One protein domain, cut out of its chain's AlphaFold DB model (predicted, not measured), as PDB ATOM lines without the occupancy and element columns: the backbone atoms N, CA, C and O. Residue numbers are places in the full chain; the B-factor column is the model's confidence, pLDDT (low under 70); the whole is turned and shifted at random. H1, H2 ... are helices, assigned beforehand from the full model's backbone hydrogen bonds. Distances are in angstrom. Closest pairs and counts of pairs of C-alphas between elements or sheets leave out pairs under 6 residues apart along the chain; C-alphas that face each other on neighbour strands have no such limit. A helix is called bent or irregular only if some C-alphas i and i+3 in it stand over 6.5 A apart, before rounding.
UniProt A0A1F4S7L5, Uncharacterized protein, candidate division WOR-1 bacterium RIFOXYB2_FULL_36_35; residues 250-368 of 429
ATOM      1  N   ASP A 250      11.317  48.643 -26.531       93.38
ATOM      2  CA  ASP A 250      10.052  48.991 -25.893       93.38
ATOM      3  C   ASP A 250       8.871  48.523 -26.756       93.38
ATOM      4  O   ASP A 250       8.930  48.515 -27.985       93.38
ATOM      5  N   SER A 251       7.779  48.153 -26.100       92.19
ATOM      6  CA  SER A 251       6.481  47.830 -26.680       92.19
ATOM      7  C   SER A 251       5.932  48.900 -27.627       92.19
ATOM      8  O   SER A 251       5.184  48.551 -28.546       92.19
ATOM      9  N   SER A 252       6.337  50.164 -27.458       93.25
ATOM     10  CA  SER A 252       6.030  51.276 -28.362       93.25
ATOM     11  C   SER A 252       6.447  50.993 -29.800       93.25
ATOM     12  O   SER A 252       5.832  51.533 -30.719       93.25
ATOM     13  N   ILE A 253       7.415  50.091 -30.015       95.56
ATOM     14  CA  ILE A 253       7.878  49.708 -31.347       95.56
ATOM     15  C   ILE A 253       6.726  49.297 -32.264       95.56
ATOM     16  O   ILE A 253       6.742  49.629 -33.442       95.56
ATOM     17  N   PHE A 254       5.683  48.633 -31.754       94.94
ATOM     18  CA  PHE A 254       4.567  48.221 -32.607       94.94
ATOM     19  C   PHE A 254       3.676  49.379 -33.066       94.94
ATOM     20  O   PHE A 254       2.978  49.231 -34.066       94.94
ATOM     21  N   GLU A 255       3.672  50.509 -32.357       93.75
ATOM     22  CA  GLU A 255       3.033  51.739 -32.840       93.75
ATOM     23  C   GLU A 255       3.946  52.463 -33.834       93.75
ATOM     24  O   GLU A 255       3.485  52.986 -34.849       93.75
ATOM     25  N   GLU A 256       5.257  52.425 -33.602       95.06
ATOM     26  CA  GLU A 256       6.249  53.034 -34.489       95.06
ATOM     27  C   GLU A 256       6.404  52.309 -35.837       95.06
ATOM     28  O   GLU A 256       6.744  52.944 -36.837       95.06
ATOM     29  N   LEU A 257       6.146  50.997 -35.883       95.00
ATOM     30  CA  LEU A 257       6.116  50.202 -37.118       95.00
ATOM     31  C   LEU A 257       4.892  50.508 -38.001       95.00
ATOM     32  O   LEU A 257       4.873  50.108 -39.165       95.00
ATOM     33  N   GLY A 258       3.904  51.241 -37.482       90.94
ATOM     34  CA  GLY A 258       2.739  51.689 -38.237       90.94
ATOM     35  C   GLY A 258       1.743  50.581 -38.590       90.94
ATOM     36  O   GLY A 258       1.740  49.482 -38.034       90.94
ATOM     37  N   GLU A 259       0.846  50.899 -39.522       91.62
ATOM     38  CA  GLU A 259      -0.230  50.003 -39.946       91.62
ATOM     39  C   GLU A 259       0.267  49.054 -41.041       91.62
ATOM     40  O   GLU A 259       0.385  49.430 -42.205       91.62
ATOM     41  N   HIS A 260       0.545  47.804 -40.676       93.31
ATOM     42  CA  HIS A 260       0.909  46.750 -41.623       93.31
ATOM     43  C   HIS A 260       0.310  45.406 -41.173       93.31
ATOM     44  O   HIS A 260       0.360  45.114 -39.976       93.31
ATOM     45  N   PRO A 261      -0.192  44.539 -42.078       93.81
ATOM     46  CA  PRO A 261      -0.804  43.262 -41.685       93.81
ATOM     47  C   PRO A 261       0.102  42.384 -40.808       93.81
ATOM     48  O   PRO A 261      -0.353  41.779 -39.839       93.81
ATOM     49  N   LEU A 262       1.408  42.374 -41.096       95.06
ATOM     50  CA  LEU A 262       2.398  41.658 -40.280       95.06
ATOM     51  C   LEU A 262       2.574  42.258 -38.880       95.06
ATOM     52  O   LEU A 262       2.804  41.519 -37.931       95.06
ATOM     53  N   VAL A 263       2.439  43.579 -38.732       95.94
ATOM     54  CA  VAL A 263       2.508  44.240 -37.419       95.94
ATOM     55  C   VAL A 263       1.291  43.861 -36.585       95.94
ATOM     56  O   VAL A 263       1.456  43.491 -35.425       95.94
ATOM     57  N   SER A 264       0.091  43.867 -37.174       93.88
ATOM     58  CA  SER A 264      -1.130  43.406 -36.498       93.88
ATOM     59  C   SER A 264      -0.997  41.956 -36.032       93.88
ATOM     60  O   SER A 264      -1.214  41.669 -34.857       93.88
ATOM     61  N   ARG A 265      -0.515  41.065 -36.908       93.31
ATOM     62  CA  ARG A 265      -0.235  39.671 -36.543       93.31
ATOM     63  C   ARG A 265       0.759  39.567 -35.385       93.31
ATOM     64  O   ARG A 265       0.496  38.839 -34.434       93.31
ATOM     65  N   MET A 266       1.879  40.293 -35.429       95.50
ATOM     66  CA  MET A 266       2.853  40.273 -34.331       95.50
ATOM     67  C   MET A 266       2.251  40.787 -33.010       95.50
ATOM     68  O   MET A 266       2.545  40.209 -31.963       95.50
ATOM     69  N   LYS A 267       1.387  41.818 -33.036       94.25
ATOM     70  CA  LYS A 267       0.656  42.301 -31.845       94.25
ATOM     71  C   LYS A 267      -0.232  41.194 -31.256       94.25
ATOM     72  O   LYS A 267      -0.159  40.935 -30.053       94.25
ATOM     73  N   ASP A 268      -0.995  40.489 -32.092       92.25
ATOM     74  CA  ASP A 268      -1.868  39.388 -31.655       92.25
ATOM     75  C   ASP A 268      -1.066  38.212 -31.080       92.25
ATOM     76  O   ASP A 268      -1.361  37.699 -29.996       92.25
ATOM     77  N   MET A 269       0.007  37.820 -31.767       92.19
ATOM     78  CA  MET A 269       0.908  36.759 -31.312       92.19
ATOM     79  C   MET A 269       1.571  37.111 -29.985       92.19
ATOM     80  O   MET A 269       1.643  36.268 -29.089       92.19
ATOM     81  N   ARG A 270       1.997  38.365 -29.818       91.81
ATOM     82  CA  ARG A 270       2.559  38.862 -28.561       91.81
ATOM     83  C   ARG A 270       1.539  38.816 -27.426       91.81
ATOM     84  O   ARG A 270       1.889  38.377 -26.330       91.81
ATOM     85  N   LYS A 271       0.291  39.230 -27.669       91.31
ATOM     86  CA  LYS A 271      -0.785  39.156 -26.667       91.31
ATOM     87  C   LYS A 271      -0.999  37.720 -26.193       91.31
ATOM     88  O   LYS A 271      -1.035  37.468 -24.987       91.31
ATOM     89  N   ASN A 272      -1.046  36.775 -27.129       89.75
ATOM     90  CA  ASN A 272      -1.176  35.351 -26.822       89.75
ATOM     91  C   ASN A 272       0.043  34.802 -26.064       89.75
ATOM     92  O   ASN A 272      -0.125  34.040 -25.112       89.75
ATOM     93  N   LEU A 273       1.259  35.214 -26.436       88.75
ATOM     94  CA  LEU A 273       2.492  34.800 -25.763       88.75
ATOM     95  C   LEU A 273       2.534  35.278 -24.307       88.75
ATOM     96  O   LEU A 273       2.789  34.478 -23.408       88.75
ATOM     97  N   ILE A 274       2.235  36.557 -24.063       90.00
ATOM     98  CA  ILE A 274       2.191  37.130 -22.711       90.00
ATOM     99  C   ILE A 274       1.106  36.446 -21.876       90.00
ATOM    100  O   ILE A 274       1.363  36.068 -20.735       90.00
ATOM    101  N   SER A 275      -0.083  36.232 -22.448       90.31
ATOM    102  CA  SER A 275      -1.171  35.520 -21.771       90.31
ATOM    103  C   SER A 275      -0.776  34.086 -21.402       90.31
ATOM    104  O   SER A 275      -1.023  33.652 -20.278       90.31
ATOM    105  N   SER A 276      -0.097  33.375 -22.306       89.44
ATOM    106  CA  SER A 276       0.417  32.025 -22.060       89.44
ATOM    107  C   SER A 276       1.442  32.006 -20.924       89.44
ATOM    108  O   SER A 276       1.306  31.219 -19.990       89.44
ATOM    109  N   PHE A 277       2.415  32.923 -20.936       89.31
ATOM    110  CA  PHE A 277       3.396  33.040 -19.853       89.31
ATOM    111  C   PHE A 277       2.758  33.393 -18.513       89.31
ATOM    112  O   PHE A 277       3.132  32.808 -17.498       89.31
ATOM    113  N   PHE A 278       1.767  34.284 -18.507       91.50
ATOM    114  CA  PHE A 278       1.017  34.613 -17.301       91.50
ATOM    115  C   PHE A 278       0.259  33.390 -16.763       91.50
ATOM    116  O   PHE A 278       0.337  33.095 -15.571       91.50
ATOM    117  N   ARG A 279      -0.393  32.613 -17.641       92.81
ATOM    118  CA  ARG A 279      -1.059  31.358 -17.259       92.81
ATOM    119  C   ARG A 279      -0.073  30.350 -16.677       92.81
ATOM    120  O   ARG A 279      -0.350  29.777 -15.629       92.81
ATOM    121  N   SER A 280       1.068  30.137 -17.330       91.75
ATOM    122  CA  SER A 280       2.084  29.186 -16.866       91.75
ATOM    123  C   SER A 280       2.701  29.594 -15.529       91.75
ATOM    124  O   SER A 280       2.925  28.725 -14.692       91.75
ATOM    125  N   ALA A 281       2.930  30.890 -15.304       91.62
ATOM    126  CA  ALA A 281       3.456  31.419 -14.045       91.62
ATOM    127  C   ALA A 281       2.485  31.236 -12.867       91.62
ATOM    128  O   ALA A 281       2.910  30.986 -11.740       91.62
ATOM    129  N   LEU A 282       1.179  31.340 -13.133       91.94
ATOM    130  CA  LEU A 282       0.124  31.111 -12.144       91.94
ATOM    131  C   LEU A 282      -0.172  29.626 -11.897       91.94
ATOM    132  O   LEU A 282      -0.751  29.278 -10.868       91.94
ATOM    133  N   ALA A 283       0.171  28.754 -12.844       91.75
ATOM    134  CA  ALA A 283      -0.132  27.335 -12.763       91.75
ATOM    135  C   ALA A 283       0.683  26.641 -11.652       91.75
ATOM    136  O   ALA A 283       1.897  26.853 -11.551       91.75
ATOM    137  N   PRO A 284       0.064  25.768 -10.832       88.06
ATOM    138  CA  PRO A 284       0.783  24.981  -9.833       88.06
ATOM    139  C   PRO A 284       1.902  24.125 -10.438       88.06
ATOM    140  O   PRO A 284       1.865  23.751 -11.613       88.06
ATOM    141  N   VAL A 285       2.903  23.771  -9.627       88.62
ATOM    142  CA  VAL A 285       3.963  22.844 -10.055       88.62
ATOM    143  C   VAL A 285       3.345  21.503 -10.462       88.62
ATOM    144  O   VAL A 285       2.529  20.942  -9.737       88.62
ATOM    145  N   GLY A 286       3.728  21.000 -11.638       85.06
ATOM    146  CA  GLY A 286       3.193  19.757 -12.208       85.06
ATOM    147  C   GLY A 286       1.881  19.912 -12.987       85.06
ATOM    148  O   GLY A 286       1.481  18.967 -13.663       85.06
ATOM    149  N   ASN A 287       1.239  21.084 -12.960       88.12
ATOM    150  CA  ASN A 287       0.046  21.341 -13.763       88.12
ATOM    151  C   ASN A 287       0.389  21.419 -15.265       88.12
ATOM    152  O   ASN A 287       1.410  21.989 -15.660       88.12
ATOM    153  N   GLN A 288      -0.495  20.892 -16.116       86.88
ATOM    154  CA  GLN A 288      -0.295  20.845 -17.570       86.88
ATOM    155  C   GLN A 288      -0.062  22.225 -18.216       86.88
ATOM    156  O   GLN A 288       0.707  22.327 -19.173       86.88
ATOM    157  N   TYR A 289      -0.658  23.294 -17.676       87.69
ATOM    158  CA  TYR A 289      -0.498  24.661 -18.181       87.69
ATOM    159  C   TYR A 289       0.838  25.297 -17.786       87.69
ATOM    160  O   TYR A 289       1.281  26.237 -18.450       87.69
ATOM    161  N   ARG A 290       1.516  24.778 -16.753       87.75
ATOM    162  CA  ARG A 290       2.893  25.171 -16.408       87.75
ATOM    163  C   ARG A 290       3.907  24.605 -17.407       87.75
ATOM    164  O   ARG A 290       4.978  25.175 -17.616       87.75
ATOM    165  N   GLY A 291       3.570  23.487 -18.051       84.19
ATOM    166  CA  GLY A 291       4.421  22.829 -19.035       84.19
ATOM    167  C   GLY A 291       5.750  22.373 -18.429       84.19
ATOM    168  O   GLY A 291       5.784  21.567 -17.506       84.19
ATOM    169  N   THR A 292       6.862  22.873 -18.969       79.06
ATOM    170  CA  THR A 292       8.230  22.500 -18.553       79.06
ATOM    171  C   THR A 292       8.857  23.488 -17.568       79.06
ATOM    172  O   THR A 292      10.063  23.427 -17.313       79.06
ATOM    173  N   TRP A 293       8.081  24.444 -17.055       83.25
ATOM    174  CA  TRP A 293       8.588  25.445 -16.126       83.25
ATOM    175  C   TRP A 293       8.762  24.855 -14.728       83.25
ATOM    176  O   TRP A 293       7.882  24.177 -14.204       83.25
ATOM    177  N   ASP A 294       9.919  25.130 -14.135       84.50
ATOM    178  CA  ASP A 294      10.250  24.749 -12.770       84.50
ATOM    179  C   ASP A 294       9.568  25.678 -11.757       84.50
ATOM    180  O   ASP A 294       8.922  26.668 -12.115       84.50
ATOM    181  N   GLU A 295       9.695  25.342 -10.474       87.88
ATOM    182  CA  GLU A 295       9.091  26.094  -9.368       87.88
ATOM    183  C   GLU A 295       9.549  27.561  -9.315       87.88
ATOM    184  O   GLU A 295       8.761  28.418  -8.940       87.88
ATOM    185  N   SER A 296      10.762  27.854  -9.804       87.69
ATOM    186  CA  SER A 296      11.351  29.201  -9.812       87.69
ATOM    187  C   SER A 296      10.715  30.190 -10.796       87.69
ATOM    188  O   SER A 296      11.015  31.379 -10.738       87.69
ATOM    189  N   LYS A 297       9.862  29.716 -11.714       88.44
ATOM    190  CA  LYS A 297       9.128  30.549 -12.680       88.44
ATOM    191  C   LYS A 297       7.669  30.693 -12.270       88.44
ATOM    192  O   LYS A 297       6.766  30.214 -12.956       88.44
ATOM    193  N   ASP A 298       7.469  31.284 -11.108       88.88
ATOM    194  CA  ASP A 298       6.167  31.627 -10.554       88.88
ATOM    195  C   ASP A 298       5.713  33.028 -11.004       88.88
ATOM    196  O   ASP A 298       6.286  33.636 -11.919       88.88
ATOM    197  N   ILE A 299       4.643  33.524 -10.382       86.94
ATOM    198  CA  ILE A 299       4.122  34.859 -10.656       86.94
ATOM    199  C   ILE A 299       5.154  35.939 -10.336       86.94
ATOM    200  O   ILE A 299       5.376  36.804 -11.175       86.94
ATOM    201  N   ASP A 300       5.853  35.855  -9.206       84.06
ATOM    202  CA  ASP A 300       6.875  36.831  -8.831       84.06
ATOM    203  C   ASP A 300       7.984  36.888  -9.881       84.06
ATOM    204  O   ASP A 300       8.337  37.976 -10.350       84.06
ATOM    205  N   TRP A 301       8.475  35.733 -10.333       86.50
ATOM    206  CA  TRP A 301       9.407  35.675 -11.452       86.50
ATOM    207  C   TRP A 301       8.825  36.321 -12.704       86.50
ATOM    208  O   TRP A 301       9.518  37.113 -13.339       86.50
ATOM    209  N   PHE A 302       7.576  36.016 -13.071       87.38
ATOM    210  CA  PHE A 302       6.960  36.571 -14.274       87.38
ATOM    211  C   PHE A 302       6.935  38.097 -14.218       87.38
ATOM    212  O   PHE A 302       7.442  38.719 -15.152       87.38
ATOM    213  N   LEU A 303       6.460  38.690 -13.117       79.81
ATOM    214  CA  LEU A 303       6.348  40.146 -12.958       79.81
ATOM    215  C   LEU A 303       7.714  40.856 -13.027       79.81
ATOM    216  O   LEU A 303       7.800  41.964 -13.562       79.81
ATOM    217  N   HIS A 304       8.780  40.206 -12.545       78.25
ATOM    218  CA  HIS A 304      10.153  40.734 -12.550       78.25
ATOM    219  C   HIS A 304      10.997  40.267 -13.746       78.25
ATOM    220  O   HIS A 304      12.141  40.699 -13.914       78.25
ATOM    221  N   SER A 305      10.470  39.369 -14.580       77.94
ATOM    222  CA  SER A 305      11.201  38.835 -15.724       77.94
ATOM    223  C   SER A 305      11.443  39.941 -16.752       77.94
ATOM    224  O   SER A 305      10.590  40.806 -16.925       77.94
ATOM    225  N   PRO A 306      12.528  39.894 -17.540       67.81
ATOM    226  CA  PRO A 306      12.708  40.808 -18.671       67.81
ATOM    227  C   PRO A 306      11.591  40.728 -19.727       67.81
ATOM    228  O   PRO A 306      11.486  41.619 -20.562       67.81
ATOM    229  N   LEU A 307      10.786  39.658 -19.715       64.25
ATOM    230  CA  LEU A 307       9.687  39.420 -20.655       64.25
ATOM    231  C   LEU A 307       8.422  40.192 -20.284       64.25
ATOM    232  O   LEU A 307       7.741  40.698 -21.170       64.25
ATOM    233  N   ALA A 308       8.108  40.273 -18.991       64.44
ATOM    234  CA  ALA A 308       7.007  41.103 -18.525       64.44
ATOM    235  C   ALA A 308       7.510  42.506 -18.183       64.44
ATOM    236  O   ALA A 308       6.871  43.474 -18.564       64.44
ATOM    237  N   ASN A 309       8.663  42.619 -17.511       62.62
ATOM    238  CA  ASN A 309       9.264  43.844 -16.980       62.62
ATOM    239  C   ASN A 309       8.192  44.885 -16.670       62.62
ATOM    240  O   ASN A 309       8.156  45.965 -17.274       62.62
ATOM    241  N   LEU A 310       7.266  44.494 -15.789       55.41
ATOM    242  CA  LEU A 310       6.147  45.322 -15.378       55.41
ATOM    243  C   LEU A 310       6.726  46.388 -14.442       55.41
ATOM    244  O   LEU A 310       6.494  46.371 -13.240       55.41
ATOM    245  N   GLY A 311       7.593  47.268 -14.954       47.59
ATOM    246  CA  GLY A 311       8.164  48.356 -14.168       47.59
ATOM    247  C   GLY A 311       7.032  49.101 -13.472       47.59
ATOM    248  O   GLY A 311       5.975  49.218 -14.085       47.59
ATOM    249  N   ALA A 312       7.264  49.529 -12.220       43.31
ATOM    250  CA  ALA A 312       6.321  50.206 -11.316       43.31
ATOM    251  C   ALA A 312       4.963  50.471 -11.975       43.31
ATOM    252  O   ALA A 312       4.781  51.473 -12.660       43.31
ATOM    253  N   TYR A 313       4.080  49.484 -11.868       46.75
ATOM    254  CA  TYR A 313       2.766  49.486 -12.485       46.75
ATOM    255  C   TYR A 313       2.074  50.853 -12.305       46.75
ATOM    256  O   TYR A 313       1.785  51.250 -11.181       46.75
ATOM    257  N   GLU A 314       1.831  51.580 -13.401       46.00
ATOM    258  CA  GLU A 314       1.170  52.903 -13.416       46.00
ATOM    259  C   GLU A 314      -0.366  52.781 -13.446       46.00
ATOM    260  O   GLU A 314      -1.060  53.521 -14.141       46.00
ATOM    261  N   GLY A 315      -0.924  51.809 -12.731       53.94
ATOM    262  CA  GLY A 315      -2.365  51.710 -12.502       53.94
ATOM    263  C   GLY A 315      -2.694  51.786 -11.015       53.94
ATOM    264  O   GLY A 315      -1.806  51.750 -10.171       53.94
ATOM    265  N   GLU A 316      -3.985  51.868 -10.691       50.59
ATOM    266  CA  GLU A 316      -4.474  52.088  -9.318       50.59
ATOM    267  C   GLU A 316      -4.037  51.019  -8.299       50.59
ATOM    268  O   GLU A 316      -4.068  51.289  -7.103       50.59
ATOM    269  N   LYS A 317      -3.621  49.826  -8.757       60.19
ATOM    270  CA  LYS A 317      -3.136  48.724  -7.916       60.19
ATOM    271  C   LYS A 317      -1.681  48.382  -8.217       60.19
ATOM    272  O   LYS A 317      -1.371  47.963  -9.320       60.19
ATOM    273  N   THR A 318      -0.803  48.467  -7.232       70.06
ATOM    274  CA  THR A 318       0.578  47.972  -7.278       70.06
ATOM    275  C   THR A 318       0.653  46.486  -7.668       70.06
ATOM    276  O   THR A 318      -0.282  45.717  -7.445       70.06
ATOM    277  N   LEU A 319       1.798  46.040  -8.206       70.75
ATOM    278  CA  LEU A 319       2.049  44.616  -8.489       70.75
ATOM    279  C   LEU A 319       1.776  43.721  -7.273       70.75
ATOM    280  O   LEU A 319       1.188  42.653  -7.407       70.75
ATOM    281  N   THR A 320       2.142  44.196  -6.083       74.31
ATOM    282  CA  THR A 320       1.894  43.519  -4.807       74.31
ATOM    283  C   THR A 320       0.404  43.282  -4.558       74.31
ATOM    284  O   THR A 320       0.019  42.219  -4.079       74.31
ATOM    285  N   GLU A 321      -0.456  44.240  -4.908       81.56
ATOM    286  CA  GLU A 321      -1.910  44.095  -4.770       81.56
ATOM    287  C   GLU A 321      -2.491  43.117  -5.792       81.56
ATOM    288  O   GLU A 321      -3.424  42.387  -5.463       81.56
ATOM    289  N   VAL A 322      -1.933  43.058  -7.006       82.12
ATOM    290  CA  VAL A 322      -2.319  42.055  -8.013       82.12
ATOM    291  C   VAL A 322      -1.961  40.647  -7.535       82.12
ATOM    292  O   VAL A 322      -2.817  39.767  -7.567       82.12
ATOM    293  N   VAL A 323      -0.734  40.431  -7.045       84.06
ATOM    294  CA  VAL A 323      -0.303  39.123  -6.516       84.06
ATOM    295  C   VAL A 323      -1.162  38.708  -5.323       84.06
ATOM    296  O   VAL A 323      -1.695  37.603  -5.314       84.06
ATOM    297  N   SER A 324      -1.365  39.609  -4.359       86.81
ATOM    298  CA  SER A 324      -2.165  39.339  -3.157       86.81
ATOM    299  C   SER A 324      -3.619  38.961  -3.479       86.81
ATOM    300  O   SER A 324      -4.172  38.020  -2.894       86.81
ATOM    301  N   ASP A 325      -4.241  39.646  -4.445       89.38
ATOM    302  CA  ASP A 325      -5.592  39.314  -4.904       89.38
ATOM    303  C   ASP A 325      -5.639  37.939  -5.586       89.38
ATOM    304  O   ASP A 325      -6.463  37.096  -5.220       89.38
ATOM    305  N   LEU A 326      -4.699  37.666  -6.499       89.94
ATOM    306  CA  LEU A 326      -4.599  36.380  -7.192       89.94
ATOM    307  C   LEU A 326      -4.372  35.218  -6.216       89.94
ATOM    308  O   LEU A 326      -5.018  34.179  -6.351       89.94
ATOM    309  N   GLU A 327      -3.523  35.384  -5.200       89.38
ATOM    310  CA  GLU A 327      -3.313  34.376  -4.155       89.38
ATOM    311  C   GLU A 327      -4.568  34.132  -3.312       89.38
ATOM    312  O   GLU A 327      -4.903  32.984  -2.995       89.38
ATOM    313  N   THR A 328      -5.270  35.204  -2.938       91.38
ATOM    314  CA  THR A 328      -6.518  35.115  -2.168       91.38
ATOM    315  C   THR A 328      -7.570  34.358  -2.967       91.38
ATOM    316  O   THR A 328      -8.147  33.385  -2.474       91.38
ATOM    317  N   LYS A 329      -7.753  34.733  -4.235       91.81
ATOM    318  CA  LYS A 329      -8.700  34.088  -5.145       91.81
ATOM    319  C   LYS A 329      -8.327  32.640  -5.403       91.81
ATOM    320  O   LYS A 329      -9.197  31.777  -5.345       91.81
ATOM    321  N   ARG A 330      -7.041  32.334  -5.584       88.88
ATOM    322  CA  ARG A 330      -6.577  30.954  -5.743       88.88
ATOM    323  C   ARG A 330      -6.987  30.075  -4.560       88.88
ATOM    324  O   ARG A 330      -7.557  29.007  -4.770       88.88
ATOM    325  N   LYS A 331      -6.778  30.551  -3.328       89.81
ATOM    326  CA  LYS A 331      -7.182  29.837  -2.102       89.81
ATOM    327  C   LYS A 331      -8.698  29.632  -2.008       89.81
ATOM    328  O   LYS A 331      -9.131  28.642  -1.423       89.81
ATOM    329  N   GLU A 332      -9.506  30.551  -2.534       91.19
ATOM    330  CA  GLU A 332     -10.967  30.395  -2.605       91.19
ATOM    331  C   GLU A 332     -11.373  29.301  -3.607       91.19
ATOM    332  O   GLU A 332     -12.186  28.436  -3.272       91.19
ATOM    333  N   TYR A 333     -10.770  29.284  -4.802       87.94
ATOM    334  CA  TYR A 333     -11.041  28.256  -5.816       87.94
ATOM    335  C   TYR A 333     -10.593  26.860  -5.363       87.94
ATOM    336  O   TYR A 333     -11.379  25.918  -5.462       87.94
ATOM    337  N   ASP A 334      -9.412  26.737  -4.751       87.25
ATOM    338  CA  ASP A 334      -8.908  25.452  -4.242       87.25
ATOM    339  C   ASP A 334      -9.792  24.872  -3.121       87.25
ATOM    340  O   ASP A 334      -9.920  23.657  -2.995       87.25
ATOM    341  N   LYS A 335     -10.463  25.723  -2.331       90.38
ATOM    342  CA  LYS A 335     -11.471  25.276  -1.351       90.38
ATOM    343  C   LYS A 335     -12.787  24.847  -1.999       90.38
ATOM    344  O   LYS A 335     -13.488  24.016  -1.432       90.38
ATOM    345  N   THR A 336     -13.138  25.445  -3.136       89.06
ATOM    346  CA  THR A 336     -14.385  25.161  -3.866       89.06
ATOM    347  C   THR A 336     -14.290  23.836  -4.625       89.06
ATOM    348  O   THR A 336     -15.268  23.094  -4.680       89.06
ATOM    349  N   TYR A 337     -13.105  23.512  -5.151       86.25
ATOM    350  CA  TYR A 337     -12.843  22.308  -5.945       86.25
ATOM    351  C   TYR A 337     -11.718  21.453  -5.328       86.25
ATOM    352  O   TYR A 337     -10.676  21.258  -5.955       86.25
ATOM    353  N   PRO A 338     -11.891  20.926  -4.101       82.62
ATOM    354  CA  PRO A 338     -10.816  20.239  -3.381       82.62
ATOM    355  C   PRO A 338     -10.414  18.898  -4.014       82.62
ATOM    356  O   PRO A 338      -9.302  18.427  -3.789       82.62
ATOM    357  N   GLU A 339     -11.309  18.279  -4.787       87.56
ATOM    358  CA  GLU A 339     -11.084  16.968  -5.412       87.56
ATOM    359  C   GLU A 339     -10.551  17.058  -6.851       87.56
ATOM    360  O   GLU A 339     -10.071  16.054  -7.375       87.56
ATOM    361  N   ASP A 340     -10.591  18.240  -7.481       83.75
ATOM    362  CA  ASP A 340     -10.155  18.436  -8.868       83.75
ATOM    363  C   ASP A 340      -9.318  19.726  -9.026       83.75
ATOM    364  O   ASP A 340      -9.852  20.820  -9.256       83.75
ATOM    365  N   PRO A 341      -7.983  19.622  -8.890       79.81
ATOM    366  CA  PRO A 341      -7.090  20.775  -8.950       79.81
ATOM    367  C   PRO A 341      -6.990  21.399 -10.350       79.81
ATOM    368  O   PRO A 341      -6.613  22.573 -10.455       79.81
ATOM    369  N   ASP A 342      -7.331  20.656 -11.407       82.06
ATOM    370  CA  ASP A 342      -7.322  21.163 -12.779       82.06
ATOM    371  C   ASP A 342      -8.568  22.016 -13.044       82.06
ATOM    372  O   ASP A 342      -8.431  23.145 -13.522       82.06
ATOM    373  N   ILE A 343      -9.756  21.559 -12.622       82.06
ATOM    374  CA  ILE A 343     -10.982  22.380 -12.661       82.06
ATOM    375  C   ILE A 343     -10.816  23.635 -11.796       82.06
ATOM    376  O   ILE A 343     -11.147  24.737 -12.245       82.06
ATOM    377  N   SER A 344     -10.243  23.493 -10.592       87.44
ATOM    378  CA  SER A 344      -9.906  24.637  -9.732       87.44
ATOM    379  C   SER A 344      -9.068  25.678 -10.483       87.44
ATOM    380  O   SER A 344      -9.327  26.883 -10.414       87.44
ATOM    381  N   PHE A 345      -8.052  25.226 -11.230       90.25
ATOM    382  CA  PHE A 345      -7.182  26.118 -11.990       90.25
ATOM    383  C   PHE A 345      -7.840  26.735 -13.215       90.25
ATOM    384  O   PHE A 345      -7.618  27.920 -13.457       90.25
ATOM    385  N   ASP A 346      -8.662  26.007 -13.958       90.62
ATOM    386  CA  ASP A 346      -9.330  26.576 -15.126       90.62
ATOM    387  C   ASP A 346     -10.335  27.671 -14.757       90.62
ATOM    388  O   ASP A 346     -10.362  28.719 -15.409       90.62
ATOM    389  N   GLU A 347     -11.108  27.493 -13.683       91.06
ATOM    390  CA  GLU A 347     -12.010  28.540 -13.186       91.06
ATOM    391  C   GLU A 347     -11.235  29.743 -12.625       91.06
ATOM    392  O   GLU A 347     -11.535  30.895 -12.955       91.06
ATOM    393  N   PHE A 348     -10.165  29.492 -11.865       93.19
ATOM    394  CA  PHE A 348      -9.258  30.548 -11.415       93.19
ATOM    395  C   PHE A 348      -8.627  31.313 -12.591       93.19
ATOM    396  O   PHE A 348      -8.544  32.541 -12.561       93.19
ATOM    397  N   TRP A 349      -8.214  30.619 -13.652       94.19
ATOM    398  CA  TRP A 349      -7.632  31.238 -14.839       94.19
ATOM    399  C   TRP A 349      -8.645  32.100 -15.597       94.19
ATOM    400  O   TRP A 349      -8.291  33.193 -16.047       94.19
ATOM    401  N   LYS A 350      -9.908  31.669 -15.719       93.75
ATOM    402  CA  LYS A 350     -10.976  32.505 -16.301       93.75
ATOM    403  C   LYS A 350     -11.107  33.825 -15.546       93.75
ATOM    404  O   LYS A 350     -11.164  34.877 -16.178       93.75
ATOM    405  N   TYR A 351     -11.079  33.776 -14.214       93.81
ATOM    406  CA  TYR A 351     -11.057  34.977 -13.381       93.81
ATOM    407  C   TYR A 351      -9.800  35.825 -13.638       93.81
ATOM    408  O   TYR A 351      -9.908  36.979 -14.047       93.81
ATOM    409  N   ALA A 352      -8.607  35.246 -13.477       92.88
ATOM    410  CA  ALA A 352      -7.342  35.971 -13.587       92.88
ATOM    411  C   ALA A 352      -7.158  36.625 -14.967       92.88
ATOM    412  O   ALA A 352      -6.755  37.784 -15.063       92.88
ATOM    413  N   SER A 353      -7.490  35.910 -16.042       92.81
ATOM    414  CA  SER A 353      -7.400  36.424 -17.412       92.81
ATOM    415  C   SER A 353      -8.417  37.530 -17.699       92.81
ATOM    416  O   SER A 353      -8.046  38.528 -18.318       92.81
ATOM    417  N   ALA A 354      -9.656  37.413 -17.214       93.00
ATOM    418  CA  ALA A 354     -10.678  38.444 -17.386       93.00
ATOM    419  C   ALA A 354     -10.375  39.713 -16.573       93.00
ATOM    420  O   ALA A 354     -10.587  40.822 -17.062       93.00
ATOM    421  N   THR A 355      -9.865  39.562 -15.349       91.88
ATOM    422  CA  THR A 355      -9.580  40.689 -14.449       91.88
ATOM    423  C   THR A 355      -8.253  41.374 -14.772       91.88
ATOM    424  O   THR A 355      -8.182  42.601 -14.745       91.88
ATOM    425  N   TYR A 356      -7.208  40.606 -15.098       90.19
ATOM    426  CA  TYR A 356      -5.836  41.117 -15.195       90.19
ATOM    427  C   TYR A 356      -5.176  40.925 -16.563       90.19
ATOM    428  O   TYR A 356      -4.113  41.492 -16.793       90.19
ATOM    429  N   GLY A 357      -5.764  40.178 -17.503       89.06
ATOM    430  CA  GLY A 357      -5.099  39.833 -18.767       89.06
ATOM    431  C   GLY A 357      -4.719  41.041 -19.631       89.06
ATOM    432  O   GLY A 357      -3.579  41.148 -20.081       89.06
ATOM    433  N   GLU A 358      -5.648  41.978 -19.837       88.44
ATOM    434  CA  GLU A 358      -5.396  43.201 -20.621       88.44
ATOM    435  C   GLU A 358      -4.372  44.112 -19.938       88.44
ATOM    436  O   GLU A 358      -3.489  44.684 -20.574       88.44
ATOM    437  N   THR A 359      -4.485  44.205 -18.620       85.31
ATOM    438  CA  THR A 359      -3.571  44.926 -17.751       85.31
ATOM    439  C   THR A 359      -2.142  44.389 -17.864       85.31
ATOM    440  O   THR A 359      -1.221  45.140 -18.170       85.31
ATOM    441  N   VAL A 360      -1.960  43.078 -17.687       86.12
ATOM    442  CA  VAL A 360      -0.661  42.400 -17.798       86.12
ATOM    443  C   VAL A 360      -0.068  42.598 -19.192       86.12
ATOM    444  O   VAL A 360       1.119  42.891 -19.315       86.12
ATOM    445  N   TYR A 361      -0.893  42.501 -20.239       87.88
ATOM    446  CA  TYR A 361      -0.462  42.759 -21.610       87.88
ATOM    447  C   TYR A 361       0.052  44.193 -21.807       87.88
ATOM    448  O   TYR A 361       1.150  44.378 -22.328       87.88
ATOM    449  N   LYS A 362      -0.705  45.204 -21.365       85.31
ATOM    450  CA  LYS A 362      -0.326  46.623 -21.497       85.31
ATOM    451  C   LYS A 362       0.904  46.993 -20.683       85.31
ATOM    452  O   LYS A 362       1.680  47.848 -21.095       85.31
ATOM    453  N   SER A 363       1.078  46.362 -19.530       82.69
ATOM    454  CA  SER A 363       2.228  46.599 -18.668       82.69
ATOM    455  C   SER A 363       3.496  45.903 -19.164       82.69
ATOM    456  O   SER A 363       4.576  46.247 -18.688       82.69
ATOM    457  N   ALA A 364       3.401  44.966 -20.114       86.38
ATOM    458  CA  ALA A 364       4.570  44.329 -20.701       86.38
ATOM    459  C   ALA A 364       5.356  45.327 -21.562       86.38
ATOM    460  O   ALA A 364       4.993  45.588 -22.712       86.38
ATOM    461  N   LYS A 365       6.435  45.901 -21.018       86.75
ATOM    462  CA  LYS A 365       7.160  47.001 -21.684       86.75
ATOM    463  C   LYS A 365       8.202  46.540 -22.681       86.75
ATOM    464  O   LYS A 365       8.472  47.260 -23.627       86.75
ATOM    465  N   LEU A 366       8.793  45.364 -22.497       91.19
ATOM    466  CA  LEU A 366       9.916  44.927 -23.323       91.19
ATOM    467  C   LEU A 366       9.512  43.862 -24.343       91.19
ATOM    468  O   LEU A 366       8.622  43.040 -24.117       91.19
ATOM    469  N   VAL A 367      10.193  43.894 -25.484       93.31
ATOM    470  CA  VAL A 367      10.025  42.970 -26.603       93.31
ATOM    471  C   VAL A 367      11.414  42.483 -27.021       93.31
ATOM    472  O   VAL A 367      12.146  43.210 -27.700       93.31
ATOM    473  N   PRO A 368      11.841  41.291 -26.575       94.69
ATOM    474  CA  PRO A 368      13.074  40.700 -27.072       94.69
ATOM    475  C   PRO A 368      12.846  40.178 -28.491       94.69
ATOM    476  O   PRO A 368      11.942  39.382 -28.701       94.69
TER     477      PRO A 368
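Overview. This is residues 250 to 368 of the 429 residues of an uncharacterized protein of candidate division WOR-1 bacterium RIFOXYB2_FULL_36_35 (UniProt A0A1F4S7L5). Two long helices, H4 and H5, fold back side by side as a hairpin, and a third long helix, H2, crosses H5 at a steep angle, packing on it with residues 271 to 279. The first residues of H2 reach away from that hairpin, with tiny H1 near them and residues 256 to 262 standing free, while short H3 packs on residues 277 to 282 of H2. The printed part has 119 residues, with five named helices in the order H1, H2, H3, H4, H5 and no named strand; the class is all helix, and the packing is part aligned, part crossed, with two of four touching pairs at a shallow tilt. The whole is compact, with a radius of gyration of the C-alphas of 15.3 A, yet elongated in outline, spanning 50 by 28 by 25 A.

Along the chain. H1 is residues 253 to 256, beginning at C-alpha 253 at (7.878, 49.708, -31.347). H2 is residues 261 to 282, 32.0 A long. H3 is residues 299 to 304, 8.6 A long. H4 is residues 319 to 336, 25.9 A long, from C-alpha 319 at (2.049, 44.616, -8.489). H5 is residues 341 to 363, 29.1 A long, ending at C-alpha 363 at (2.228, 46.599, -18.668); it is irregular, with C-alphas 355 and 358 7.9 A apart, and has a kink of 58 degrees near residue 353.

Arrangement. H1 is close to H2 but not clearly touching it; their closest C-alphas, those of Phe 254 and Val 263, are 6.6 A apart. H2 touches H3 with residues 277 to 282 alone, closest at the C-alphas of Ala 281 and Ile 299, 4.9 A, at a steep tilt of 50 degrees, opposite ways. H2 touches H5 closest at the C-alphas of Lys 271 and Tyr 361, 6.2 A, at a steep tilt of 47 degrees, opposite ways. H3 and H4 form a helical hairpin and only just touch, with 3 pairs of C-alphas within 8 A, the closest those of Ile 299 and Val 323, 7.4 A; the tilt is a shallow 14 degrees. H4 and H5, also a helical hairpin, touch closest at the C-alphas of Tyr 333 and Ser 344, 5.5 A, at a shallow tilt of 18 degrees. H2 and H4 are apart, and so are H3 and H5. Every O i to N i+4 pair is within hydrogen-bond range in H2, H3 and H4, and 17 of 19 are in H5; H1 is too short for such a pair.

Size, cuts and confidence. The two C-alphas farthest apart, those of Gly 258 and Glu 339, are 49.7 A apart. The printed part has no cut. The links H2 to H3 and H3 to H4 are long, with 16 and 14 residues; H1 to H2 and H4 to H5 are tight. The mean pLDDT of the printed part is 85.3, and residues 306 to 317 are under 70.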